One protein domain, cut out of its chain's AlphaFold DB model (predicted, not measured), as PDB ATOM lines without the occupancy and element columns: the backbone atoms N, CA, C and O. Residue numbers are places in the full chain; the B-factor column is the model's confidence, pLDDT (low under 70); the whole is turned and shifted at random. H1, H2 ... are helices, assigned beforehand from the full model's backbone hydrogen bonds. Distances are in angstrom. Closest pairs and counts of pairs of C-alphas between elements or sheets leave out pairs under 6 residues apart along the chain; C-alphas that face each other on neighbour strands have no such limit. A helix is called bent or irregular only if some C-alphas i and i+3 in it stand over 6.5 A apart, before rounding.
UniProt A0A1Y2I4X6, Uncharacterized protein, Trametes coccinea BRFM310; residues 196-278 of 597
ATOM      1  N   GLU A 196      76.241  33.783  -0.432       64.62
ATOM      2  CA  GLU A 196      76.854  33.780  -1.763       64.62
ATOM      3  C   GLU A 196      78.383  33.897  -1.732       64.62
ATOM      4  O   GLU A 196      79.049  33.127  -2.410       64.62
ATOM      5  N   GLU A 197      78.972  34.793  -0.935       69.75
ATOM      6  CA  GLU A 197      80.439  34.910  -0.815       69.75
ATOM      7  C   GLU A 197      81.063  33.645  -0.221       69.75
ATOM      8  O   GLU A 197      82.084  33.154  -0.701       69.75
ATOM      9  N   LYS A 198      80.387  33.048   0.766       67.88
ATOM     10  CA  LYS A 198      80.766  31.748   1.333       67.88
ATOM     11  C   LYS A 198      80.696  30.609   0.313       67.88
ATOM     12  O   LYS A 198      81.495  29.682   0.394       67.88
ATOM     13  N   VAL A 199      79.769  30.680  -0.644       68.69
ATOM     14  CA  VAL A 199      79.681  29.736  -1.769       68.69
ATOM     15  C   VAL A 199      80.730  30.045  -2.845       68.69
ATOM     16  O   VAL A 199      81.288  29.106  -3.396       68.69
ATOM     17  N   LYS A 200      81.086  31.313  -3.098       71.06
ATOM     18  CA  LYS A 200      82.140  31.705  -4.060       71.06
ATOM     19  C   LYS A 200      83.538  31.200  -3.679       71.06
ATOM     20  O   LYS A 200      84.337  30.950  -4.573       71.06
ATOM     21  N   ALA A 201      83.834  31.027  -2.389       70.50
ATOM     22  CA  ALA A 201      85.112  30.471  -1.921       70.50
ATOM     23  C   ALA A 201      85.175  28.926  -1.970       70.50
ATOM     24  O   ALA A 201      86.249  28.340  -2.096       70.50
ATOM     25  N   PHE A 202      84.018  28.257  -1.931       71.38
ATOM     26  CA  PHE A 202      83.884  26.795  -1.909       71.38
ATOM     27  C   PHE A 202      84.640  26.046  -3.036       71.38
ATOM     28  O   PHE A 202      85.253  25.018  -2.741       71.38
ATOM     29  N   PRO A 203      84.682  26.525  -4.301       73.00
ATOM     30  CA  PRO A 203      85.364  25.833  -5.398       73.00
ATOM     31  C   PRO A 203      86.881  25.792  -5.236       73.00
ATOM     32  O   PRO A 203      87.508  24.799  -5.597       73.00
ATOM     33  N   GLN A 204      87.467  26.855  -4.672       71.94
ATOM     34  CA  GLN A 204      88.907  26.941  -4.428       71.94
ATOM     35  C   GLN A 204      89.322  25.875  -3.408       71.94
ATOM     36  O   GLN A 204      90.235  25.096  -3.669       71.94
ATOM     37  N   TRP A 205      88.558  25.740  -2.317       73.00
ATOM     38  CA  TRP A 205      88.773  24.698  -1.306       73.00
ATOM     39  C   TRP A 205      88.621  23.290  -1.893       73.00
ATOM     40  O   TRP A 205      89.416  22.408  -1.586       73.00
ATOM     41  N   PHE A 206      87.643  23.060  -2.776       74.25
ATOM     42  CA  PHE A 206      87.514  21.768  -3.459       74.25
ATOM     43  C   PHE A 206      88.678  21.475  -4.413       74.25
ATOM     44  O   PHE A 206      89.127  20.331  -4.463       74.25
ATOM     45  N   GLY A 207      89.221  22.490  -5.093       72.69
ATOM     46  CA  GLY A 207      90.475  22.388  -5.840       72.69
ATOM     47  C   GLY A 207      91.656  21.980  -4.955       72.69
ATOM     48  O   GLY A 207      92.342  21.014  -5.269       72.69
ATOM     49  N   GLU A 208      91.857  22.645  -3.814       74.12
ATOM     50  CA  GLU A 208      92.921  22.320  -2.848       74.12
ATOM     51  C   GLU A 208      92.803  20.890  -2.297       74.12
ATOM     52  O   GLU A 208      93.793  20.155  -2.234       74.12
ATOM     53  N   ILE A 209      91.590  20.464  -1.932       73.69
ATOM     54  CA  ILE A 209      91.321  19.125  -1.390       73.69
ATOM     55  C   ILE A 209      91.581  18.055  -2.453       73.69
ATOM     56  O   ILE A 209      92.254  17.063  -2.169       73.69
ATOM     57  N   CYS A 210      91.088  18.257  -3.679       74.06
ATOM     58  CA  CYS A 210      91.280  17.302  -4.767       74.06
ATOM     59  C   CYS A 210      92.726  17.287  -5.283       74.06
ATOM     60  O   CYS A 210      93.219  16.232  -5.662       74.06
ATOM     61  N   ASN A 211      93.450  18.406  -5.232       71.94
ATOM     62  CA  ASN A 211      94.890  18.411  -5.489       71.94
ATOM     63  C   ASN A 211      95.642  17.614  -4.407       71.94
ATOM     64  O   ASN A 211      96.443  16.741  -4.727       71.94
ATOM     65  N   THR A 212      95.325  17.832  -3.125       72.50
ATOM     66  CA  THR A 212      95.971  17.113  -2.009       72.50
ATOM     67  C   THR A 212      95.739  15.602  -2.084       72.50
ATOM     68  O   THR A 212      96.688  14.825  -2.033       72.50
ATOM     69  N   ILE A 213      94.486  15.172  -2.267       70.50
ATOM     70  CA  ILE A 213      94.147  13.752  -2.447       70.50
ATOM     71  C   ILE A 213      94.744  13.219  -3.768       70.50
ATOM     72  O   ILE A 213      95.163  12.065  -3.819       70.50
ATOM     73  N   GLY A 214      94.866  14.068  -4.796       69.69
ATOM     74  CA  GLY A 214      95.527  13.774  -6.070       69.69
ATOM     75  C   GLY A 214      97.002  13.403  -5.913       69.69
ATOM     76  O   GLY A 214      97.483  12.469  -6.552       69.69
ATOM     77  N   ILE A 215      97.696  14.094  -5.009       68.69
ATOM     78  CA  ILE A 215      99.096  13.843  -4.651       68.69
ATOM     79  C   ILE A 215      99.235  12.603  -3.749       68.69
ATOM     80  O   ILE A 215     100.156  11.815  -3.945       68.69
ATOM     81  N   GLU A 216      98.344  12.410  -2.766       70.69
ATOM     82  CA  GLU A 216      98.447  11.306  -1.792       70.69
ATOM     83  C   GLU A 216      97.944   9.944  -2.308       70.69
ATOM     84  O   GLU A 216      98.461   8.905  -1.892       70.69
ATOM     85  N   ILE A 217      96.915   9.928  -3.162       73.31
ATOM     86  CA  ILE A 217      96.179   8.712  -3.571       73.31
ATOM     87  C   ILE A 217      96.189   8.521  -5.100       73.31
ATOM     88  O   ILE A 217      95.936   7.420  -5.591       73.31
ATOM     89  N   GLY A 218      96.531   9.561  -5.864       70.62
ATOM     90  CA  GLY A 218      96.447   9.568  -7.321       70.62
ATOM     91  C   GLY A 218      95.096  10.077  -7.828       70.62
ATOM     92  O   GLY A 218      94.385  10.812  -7.149       70.62
ATOM     93  N   TRP A 219      94.760   9.701  -9.061       66.56
ATOM     94  CA  TRP A 219      93.681  10.295  -9.853       66.56
ATOM     95  C   TRP A 219      92.324  10.399  -9.146       66.56
ATOM     96  O   TRP A 219      91.803   9.419  -8.612       66.56
ATOM     97  N   ILE A 220      91.708  11.579  -9.247       64.00
ATOM     98  CA  ILE A 220      90.340  11.838  -8.783       64.00
ATOM     99  C   ILE A 220      89.478  12.241  -9.975       64.00
ATOM    100  O   ILE A 220      89.873  13.102 -10.764       64.00
ATOM    101  N   GLY A 221      88.303  11.624 -10.082       58.38
ATOM    102  CA  GLY A 221      87.281  12.000 -11.055       58.38
ATOM    103  C   GLY A 221      86.582  13.321 -10.721       58.38
ATOM    104  O   GLY A 221      86.698  13.862  -9.622       58.38
ATOM    105  N   TRP A 222      85.818  13.819 -11.688       60.06
ATOM    106  CA  TRP A 222      85.052  15.054 -11.565       60.06
ATOM    107  C   TRP A 222      83.896  14.930 -10.559       60.06
ATOM    108  O   TRP A 222      83.141  13.959 -10.569       60.06
ATOM    109  N   PHE A 223      83.719  15.968  -9.736       59.88
ATOM    110  CA  PHE A 223      82.526  16.180  -8.917       59.88
ATOM    111  C   PHE A 223      81.824  17.482  -9.342       59.88
ATOM    112  O   PHE A 223      82.348  18.562  -9.054       59.88
ATOM    113  N   PRO A 224      80.646  17.437  -9.995       57.06
ATOM    114  CA  PRO A 224      79.843  18.635 -10.211       57.06
ATOM    115  C   PRO A 224      79.327  19.167  -8.869       57.06
ATOM    116  O   PRO A 224      78.599  18.485  -8.148       57.06
ATOM    117  N   ILE A 225      79.704  20.401  -8.534       60.62
ATOM    118  CA  ILE A 225      79.249  21.107  -7.333       60.62
ATOM    119  C   ILE A 225      78.523  22.367  -7.785       60.62
ATOM    120  O   ILE A 225      79.145  23.361  -8.149       60.62
ATOM    121  N   GLY A 226      77.199  22.309  -7.752       60.47
ATOM    122  CA  GLY A 226      76.331  23.399  -8.162       60.47
ATOM    123  C   GLY A 226      74.944  23.263  -7.548       60.47
ATOM    124  O   GLY A 226      74.654  22.325  -6.805       60.47
ATOM    125  N   GLY A 227      74.088  24.218  -7.879       59.97
ATOM    126  CA  GLY A 227      72.647  24.127  -7.706       59.97
ATOM    127  C   GLY A 227      71.978  24.627  -8.979       59.97
ATOM    128  O   GLY A 227      72.606  25.357  -9.753       59.97
ATOM    129  N   LEU A 228      70.724  24.234  -9.179       64.75
ATOM    130  CA  LEU A 228      69.885  24.883 -10.178       64.75
ATOM    131  C   LEU A 228      69.552  26.301  -9.701       64.75
ATOM    132  O   LEU A 228      69.427  26.539  -8.495       64.75
ATOM    133  N   ASP A 229      69.433  27.232 -10.637       68.19
ATOM    134  CA  ASP A 229      68.947  28.579 -10.367       68.19
ATOM    135  C   ASP A 229      67.413  28.677 -10.485       68.19
ATOM    136  O   ASP A 229      66.711  27.673 -10.598       68.19
ATOM    137  N   GLU A 230      66.887  29.901 -10.441       75.44
ATOM    138  CA  GLU A 230      65.449  30.190 -10.536       75.44
ATOM    139  C   GLU A 230      64.828  29.796 -11.894       75.44
ATOM    140  O   GLU A 230      63.617  29.598 -11.963       75.44
ATOM    141  N   ASN A 231      65.643  29.616 -12.941       78.88
ATOM    142  CA  ASN A 231      65.226  29.148 -14.267       78.88
ATOM    143  C   ASN A 231      65.430  27.631 -14.457       78.88
ATOM    144  O   ASN A 231      65.031  27.080 -15.480       78.88
ATOM    145  N   GLY A 232      66.061  26.949 -13.494       66.62
ATOM    146  CA  GLY A 232      66.459  25.546 -13.610       66.62
ATOM    147  C   GLY A 232      67.851  25.320 -14.217       66.62
ATOM    148  O   GLY A 232      68.214  24.173 -14.465       66.62
ATOM    149  N   GLU A 233      68.653  26.366 -14.439       71.38
ATOM    150  CA  GLU A 233      69.978  26.252 -15.060       71.38
ATOM    151  C   GLU A 233      71.079  25.922 -14.040       71.38
ATOM    152  O   GLU A 233      71.081  26.411 -12.905       71.38
ATOM    153  N   ILE A 234      72.071  25.120 -14.444       62.19
ATOM    154  CA  ILE A 234      73.221  24.764 -13.598       62.19
ATOM    155  C   ILE A 234      74.186  25.957 -13.531       62.19
ATOM    156  O   ILE A 234      75.161  26.040 -14.275       62.19
ATOM    157  N   LYS A 235      73.933  26.887 -12.601       60.78
ATOM    158  CA  LYS A 235      74.672  28.160 -12.491       60.78
ATOM    159  C   LYS A 235      76.167  28.034 -12.156       60.78
ATOM    160  O   LYS A 235      76.876  29.040 -12.177       60.78
ATOM    161  N   ALA A 236      76.649  26.840 -11.810       58.12
ATOM    162  CA  ALA A 236      78.062  26.582 -11.566       58.12
ATOM    163  C   ALA A 236      78.436  25.107 -11.776       58.12
ATOM    164  O   ALA A 236      77.816  24.211 -11.203       58.12
ATOM    165  N   ILE A 237      79.504  24.872 -12.542       59.38
ATOM    166  CA  ILE A 237      80.190  23.583 -12.666       59.38
ATOM    167  C   ILE A 237      81.669  23.820 -12.369       59.38
ATOM    168  O   ILE A 237      82.307  24.657 -13.004       59.38
ATOM    169  N   PHE A 238      82.221  23.056 -11.429       59.56
ATOM    170  CA  PHE A 238      83.635  23.122 -11.073       59.56
ATOM    171  C   PHE A 238      84.330  21.811 -11.459       59.56
ATOM    172  O   PHE A 238      84.185  20.815 -10.748       59.56
ATOM    173  N   PRO A 239      85.056  21.767 -12.592       56.03
ATOM    174  CA  PRO A 239      85.872  20.615 -12.945       56.03
ATOM    175  C   PRO A 239      87.066  20.543 -11.990       56.03
ATOM    176  O   PRO A 239      88.037  21.285 -12.122       56.03
ATOM    177  N   SER A 240      86.978  19.659 -11.000       54.06
ATOM    178  CA  SER A 240      88.095  19.332 -10.119       54.06
ATOM    179  C   SER A 240      88.732  18.029 -10.585       54.06
ATOM    180  O   SER A 240      88.052  17.007 -10.655       54.06
ATOM    181  N   VAL A 241      90.021  18.075 -10.927       59.44
ATOM    182  CA  VAL A 241      90.814  16.912 -11.347       59.44
ATOM    183  C   VAL A 241      92.074  16.882 -10.490       59.44
ATOM    184  O   VAL A 241      92.932  17.754 -10.610       59.44
ATOM    185  N   GLY A 242      92.176  15.889  -9.605       58.16
ATOM    186  CA  GLY A 242      93.392  15.657  -8.823       58.16
ATOM    187  C   GLY A 242      94.501  15.123  -9.727       58.16
ATOM    188  O   GLY A 242      94.299  14.101 -10.386       58.16
ATOM    189  N   GLY A 243      95.637  15.822  -9.789       62.25
ATOM    190  CA  GLY A 243      96.733  15.519 -10.711       62.25
ATOM    191  C   GLY A 243      97.909  14.800 -10.053       62.25
ATOM    192  O   GLY A 243      98.469  15.296  -9.076       62.25
ATOM    193  N   LEU A 244      98.338  13.664 -10.612       63.81
ATOM    194  CA  LEU A 244      99.550  12.978 -10.163       63.81
ATOM    195  C   LEU A 244     100.779  13.595 -10.853       63.81
ATOM    196  O   LEU A 244     100.858  13.644 -12.081       63.81
ATOM    197  N   HIS A 245     101.738  14.080 -10.058       71.81
ATOM    198  CA  HIS A 245     102.955  14.774 -10.523       71.81
ATOM    199  C   HIS A 245     102.701  15.960 -11.483       71.81
ATOM    200  O   HIS A 245     103.513  16.233 -12.364       71.81
ATOM    201  N   GLY A 246     101.580  16.673 -11.320       69.38
ATOM    202  CA  GLY A 246     101.249  17.863 -12.120       69.38
ATOM    203  C   GLY A 246     100.674  17.584 -13.515       69.38
ATOM    204  O   GLY A 246     100.368  18.530 -14.233       69.38
ATOM    205  N   VAL A 247     100.484  16.315 -13.885       75.19
ATOM    206  CA  VAL A 247      99.704  15.897 -15.062       75.19
ATOM    207  C   VAL A 247      98.259  15.644 -14.614       75.19
ATOM    208  O   VAL A 247      98.051  15.215 -13.481       75.19
ATOM    209  N   SER A 248      97.256  15.884 -15.464       75.44
ATOM    210  CA  SER A 248      95.846  15.539 -15.202       75.44
ATOM    211  C   SER A 248      95.476  14.120 -15.673       75.44
ATOM    212  O   SER A 248      96.161  13.528 -16.510       75.44
ATOM    213  N   PHE A 249      94.378  13.550 -15.152       76.00
ATOM    214  CA  PHE A 249      93.976  12.177 -15.505       76.00
ATOM    215  C   PHE A 249      93.696  12.032 -17.005       76.00
ATOM    216  O   PHE A 249      94.079  11.036 -17.616       76.00
ATOM    217  N   GLU A 250      93.074  13.046 -17.602       81.75
ATOM    218  CA  GLU A 250      92.766  13.077 -19.029       81.75
ATOM    219  C   GLU A 250      94.039  13.131 -19.880       81.75
ATOM    220  O   GLU A 250      94.127  12.426 -20.878       81.75
ATOM    221  N   GLU A 251      95.050  13.912 -19.485       85.38
ATOM    222  CA  GLU A 251      96.346  13.966 -20.176       85.38
ATOM    223  C   GLU A 251      97.105  12.644 -20.061       85.38
ATOM    224  O   GLU A 251      97.655  12.161 -21.053       85.38
ATOM    225  N   TRP A 252      97.104  12.023 -18.877       85.06
ATOM    226  CA  TRP A 252      97.699  10.703 -18.675       85.06
ATOM    227  C   TRP A 252      96.993   9.636 -19.516       85.06
ATOM    228  O   TRP A 252      97.660   8.870 -20.215       85.06
ATOM    229  N   LEU A 253      95.657   9.604 -19.497       84.19
ATOM    230  CA  LEU A 253      94.860   8.624 -20.230       84.19
ATOM    231  C   LEU A 253      94.989   8.831 -21.743       84.19
ATOM    232  O   LEU A 253      95.285   7.875 -22.454       84.19
ATOM    233  N   ALA A 254      94.867  10.071 -22.227       89.50
ATOM    234  CA  ALA A 254      95.054  10.424 -23.632       89.50
ATOM    235  C   ALA A 254      96.455  10.025 -24.128       89.50
ATOM    236  O   ALA A 254      96.573   9.331 -25.140       89.50
ATOM    237  N   LYS A 255      97.514  10.337 -23.364       90.56
ATOM    238  CA  LYS A 255      98.888   9.885 -23.652       90.56
ATOM    239  C   LYS A 255      99.012   8.357 -23.649       90.56
ATOM    240  O   LYS A 255      99.748   7.811 -24.467       90.56
ATOM    241  N   LYS A 256      98.301   7.657 -22.758       90.44
ATOM    242  CA  LYS A 256      98.340   6.190 -22.638       90.44
ATOM    243  C   LYS A 256      97.640   5.464 -23.794       90.44
ATOM    244  O   LYS A 256      98.067   4.361 -24.127       90.44
ATOM    245  N   ILE A 257      96.615   6.069 -24.402       94.75
ATOM    246  CA  ILE A 257      95.849   5.509 -25.537       94.75
ATOM    247  C   ILE A 257      96.215   6.120 -26.904       94.75
ATOM    248  O   ILE A 257      95.645   5.734 -27.921       94.75
ATOM    249  N   GLY A 258      97.155   7.071 -26.948       94.44
ATOM    250  CA  GLY A 258      97.581   7.745 -28.182       94.44
ATOM    251  C   GLY A 258      96.558   8.739 -28.747       94.44
ATOM    252  O   GLY A 258      96.522   8.965 -29.954       94.44
ATOM    253  N   TRP A 259      95.693   9.308 -27.903       97.00
ATOM    254  CA  TRP A 259      94.687  10.306 -28.289       97.00
ATOM    255  C   TRP A 259      95.098  11.712 -27.831       97.00
ATOM    256  O   TRP A 259      96.009  11.888 -27.025       97.00
ATOM    257  N   SER A 260      94.391  12.736 -28.315       92.25
ATOM    258  CA  SER A 260      94.425  14.072 -27.712       92.25
ATOM    259  C   SER A 260      93.390  14.178 -26.587       92.25
ATOM    260  O   SER A 260      92.342  13.536 -26.642       92.25
ATOM    261  N   VAL A 261      93.642  15.036 -25.591       86.38
ATOM    262  CA  VAL A 261      92.685  15.313 -24.495       86.38
ATOM    263  C   VAL A 261      91.331  15.776 -25.040       86.38
ATOM    264  O   VAL A 261      90.291  15.334 -24.564       86.38
ATOM    265  N   ARG A 262      91.331  16.600 -26.098       86.44
ATOM    266  CA  ARG A 262      90.098  17.021 -26.776       86.44
ATOM    267  C   ARG A 262      89.327  15.832 -27.352       86.44
ATOM    268  O   ARG A 262      88.124  15.769 -27.154       86.44
ATOM    269  N   ARG A 263      89.996  14.876 -28.012       91.38
ATOM    270  CA  ARG A 263      89.326  13.658 -28.492       91.38
ATOM    271  C   ARG A 263      88.755  12.847 -27.328       91.38
ATOM    272  O   ARG A 263      87.612  12.430 -27.404       91.38
ATOM    273  N   LEU A 264      89.531  12.652 -26.261       87.44
ATOM    274  CA  LEU A 264      89.087  11.908 -25.081       87.44
ATOM    275  C   LEU A 264      87.818  12.513 -24.454       87.44
ATOM    276  O   LEU A 264      86.902  11.762 -24.136       87.44
ATOM    277  N   ARG A 265      87.744  13.847 -24.331       84.69
ATOM    278  CA  ARG A 265      86.532  14.544 -23.869       84.69
ATOM    279  C   ARG A 265      85.369  14.372 -24.841       84.69
ATOM    280  O   ARG A 265      84.340  13.869 -24.425       84.69
ATOM    281  N   ASN A 266      85.567  14.660 -26.130       86.88
ATOM    282  CA  ASN A 266      84.540  14.478 -27.162       86.88
ATOM    283  C   ASN A 266      83.904  13.070 -27.135       86.88
ATOM    284  O   ASN A 266      82.691  12.953 -27.223       86.88
ATOM    285  N   GLU A 267      84.700  12.004 -27.002       90.12
ATOM    286  CA  GLU A 267      84.183  10.622 -26.979       90.12
ATOM    287  C   GLU A 267      83.479  10.286 -25.643       90.12
ATOM    288  O   GLU A 267      82.589   9.439 -25.609       90.12
ATOM    289  N   PHE A 268      83.833  10.966 -24.544       83.00
ATOM    290  CA  PHE A 268      83.108  10.888 -23.271       83.00
ATOM    291  C   PHE A 268      81.786  11.670 -23.320       83.00
ATOM    292  O   PHE A 268      80.771  11.162 -22.854       83.00
ATOM    293  N   ASP A 269      81.774  12.852 -23.936       81.00
ATOM    294  CA  ASP A 269      80.571  13.660 -24.160       81.00
ATOM    295  C   ASP A 269      79.579  12.914 -25.077       81.00
ATOM    296  O   ASP A 269      78.397  12.826 -24.748       81.00
ATOM    297  N   ASN A 270      80.070  12.282 -26.156       83.31
ATOM    298  CA  ASN A 270      79.294  11.366 -27.010       83.31
ATOM    299  C   ASN A 270      78.653  10.240 -26.176       83.31
ATOM    300  O   ASN A 270      77.448  10.019 -26.248       83.31
ATOM    301  N   PHE A 271      79.445   9.555 -25.339       83.19
ATOM    302  CA  PHE A 271      78.957   8.478 -24.471       83.19
ATOM    303  C   PHE A 271      77.912   8.958 -23.449       83.19
ATOM    304  O   PHE A 271      76.947   8.245 -23.175       83.19
ATOM    305  N   LEU A 272      78.069  10.160 -22.883       79.06
ATOM    306  CA  LEU A 272      77.051  10.745 -22.010       79.06
ATOM    307  C   LEU A 272      75.761  11.052 -22.783       79.06
ATOM    308  O   LEU A 272      74.679  10.801 -22.254       79.06
ATOM    309  N   GLN A 273      75.860  11.537 -24.024       80.62
ATOM    310  CA  GLN A 273      74.693  11.761 -24.876       80.62
ATOM    311  C   GLN A 273      73.977  10.441 -25.207       80.62
ATOM    312  O   GLN A 273      72.779  10.343 -24.960       80.62
ATOM    313  N   ASP A 274      74.700   9.397 -25.627       78.81
ATOM    314  CA  ASP A 274      74.144   8.056 -25.886       78.81
ATOM    315  C   ASP A 274      73.424   7.445 -24.663       78.81
ATOM    316  O   ASP A 274      72.522   6.620 -24.818       78.81
ATOM    317  N   VAL A 275      73.822   7.820 -23.440       75.62
ATOM    318  CA  VAL A 275      73.239   7.322 -22.180       75.62
ATOM    319  C   VAL A 275      72.031   8.141 -21.710       75.62
ATOM    320  O   VAL A 275      71.081   7.558 -21.186       75.62
ATOM    321  N   PHE A 276      72.065   9.471 -21.841       77.25
ATOM    322  CA  PHE A 276      71.037  10.367 -21.286       77.25
ATOM    323  C   PHE A 276      70.008  10.865 -22.302       77.25
ATOM    324  O   PHE A 276      68.871  11.130 -21.917       77.25
ATOM    325  N   ASP A 277      70.387  10.956 -23.574       81.00
ATOM    326  CA  ASP A 277      69.532  11.333 -24.701       81.00
ATOM    327  C   ASP A 277      69.671  10.266 -25.812       81.00
ATOM    328  O   ASP A 277      70.103  10.569 -26.929       81.00
ATOM    329  N   PRO A 278      69.406   8.976 -25.489       77.31
ATOM    330  CA  PRO A 278      69.663   7.861 -26.393       77.31
ATOM    331  C   PRO A 278      68.897   8.068 -27.703       77.31
ATOM    332  O   PRO A 278      67.702   8.383 -27.649       77.31
TER     333      PRO A 278
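Overview. This is residues 196 to 278 of the 597 residues of an uncharacterized protein of Trametes coccinea BRFM310 (UniProt A0A1Y2I4X6). A long helix, H1, lies along one edge of a flat, loosely built shape, and from its last residue, Ile 217, a long loop, residues 218 to 248, runs back beneath H1, turns around Glu 230 and Asn 231, and returns beside itself toward the same end of H1 that it left. There the short helix H2 follows, and H3 turns off from it at a corner, with its later part, residues 266 to 276, sticking out free along the edge opposite H1. The printed part has 83 residues with three named helices in the order H1, H2, H3 and no named strand; the class is all helix. The whole is loose, with a radius of gyration of the C-alphas of 15.1 A, and flat, spanning 43 by 38 by 17 A.

Along the chain. H1 is residues 196 to 217, beginning at C-alpha 196 at (76.854, 33.780, -1.763) and measuring 31.7 A from first to last C-alpha. It is irregular, but only just: C-alphas 200 and 203 are 6.8 A apart. After residues 218 to 248, H2 is residues 249 to 257, 12.2 A long, with C-alpha 249 at (93.976, 12.177, -15.505). H3 is residues 261 to 276, 22.4 A long, and ends with C-alpha 276 at (71.037, 10.367, -21.286).

Arrangement. H1 touches no helix: it is apart from H2 and from H3. H2 and H3 touch, with 5 pairs of C-alphas within 8 A. The closest C-alphas of the two are those of Ala 254 and Val 261, 5.5 A apart. H3 touches H2 with residues 261 to 264 alone. The lines of H2 and H3 are about perpendicular, at 79 degrees, and their centres are 14.8 A apart. In H2 and H3 every pair of O i and N i+4 is within hydrogen-bond range; in H1 15 of 18 such pairs are.

Size, cuts and confidence. The two C-alphas farthest apart are those of Glu 230 and Gly 258, at 43.0 A, and the first and last printed C-alphas, those of Glu 196 and Pro 278, are 36.5 A apart. Residues 266 to 278, of which 266 to 276 belong to H3, stand free; the body without them has 70 residues and spans 43 by 27 by 13 A. The printed part has no cut. The link from H1 to H2, with 31 residues, is long, and the link from H2 to H3, with 3 residues, is tight. The mean pLDDT of the printed part is 73.6; 30 residues are under 70, among them residues 196 to 199, 219 to 229 and 234 to 244.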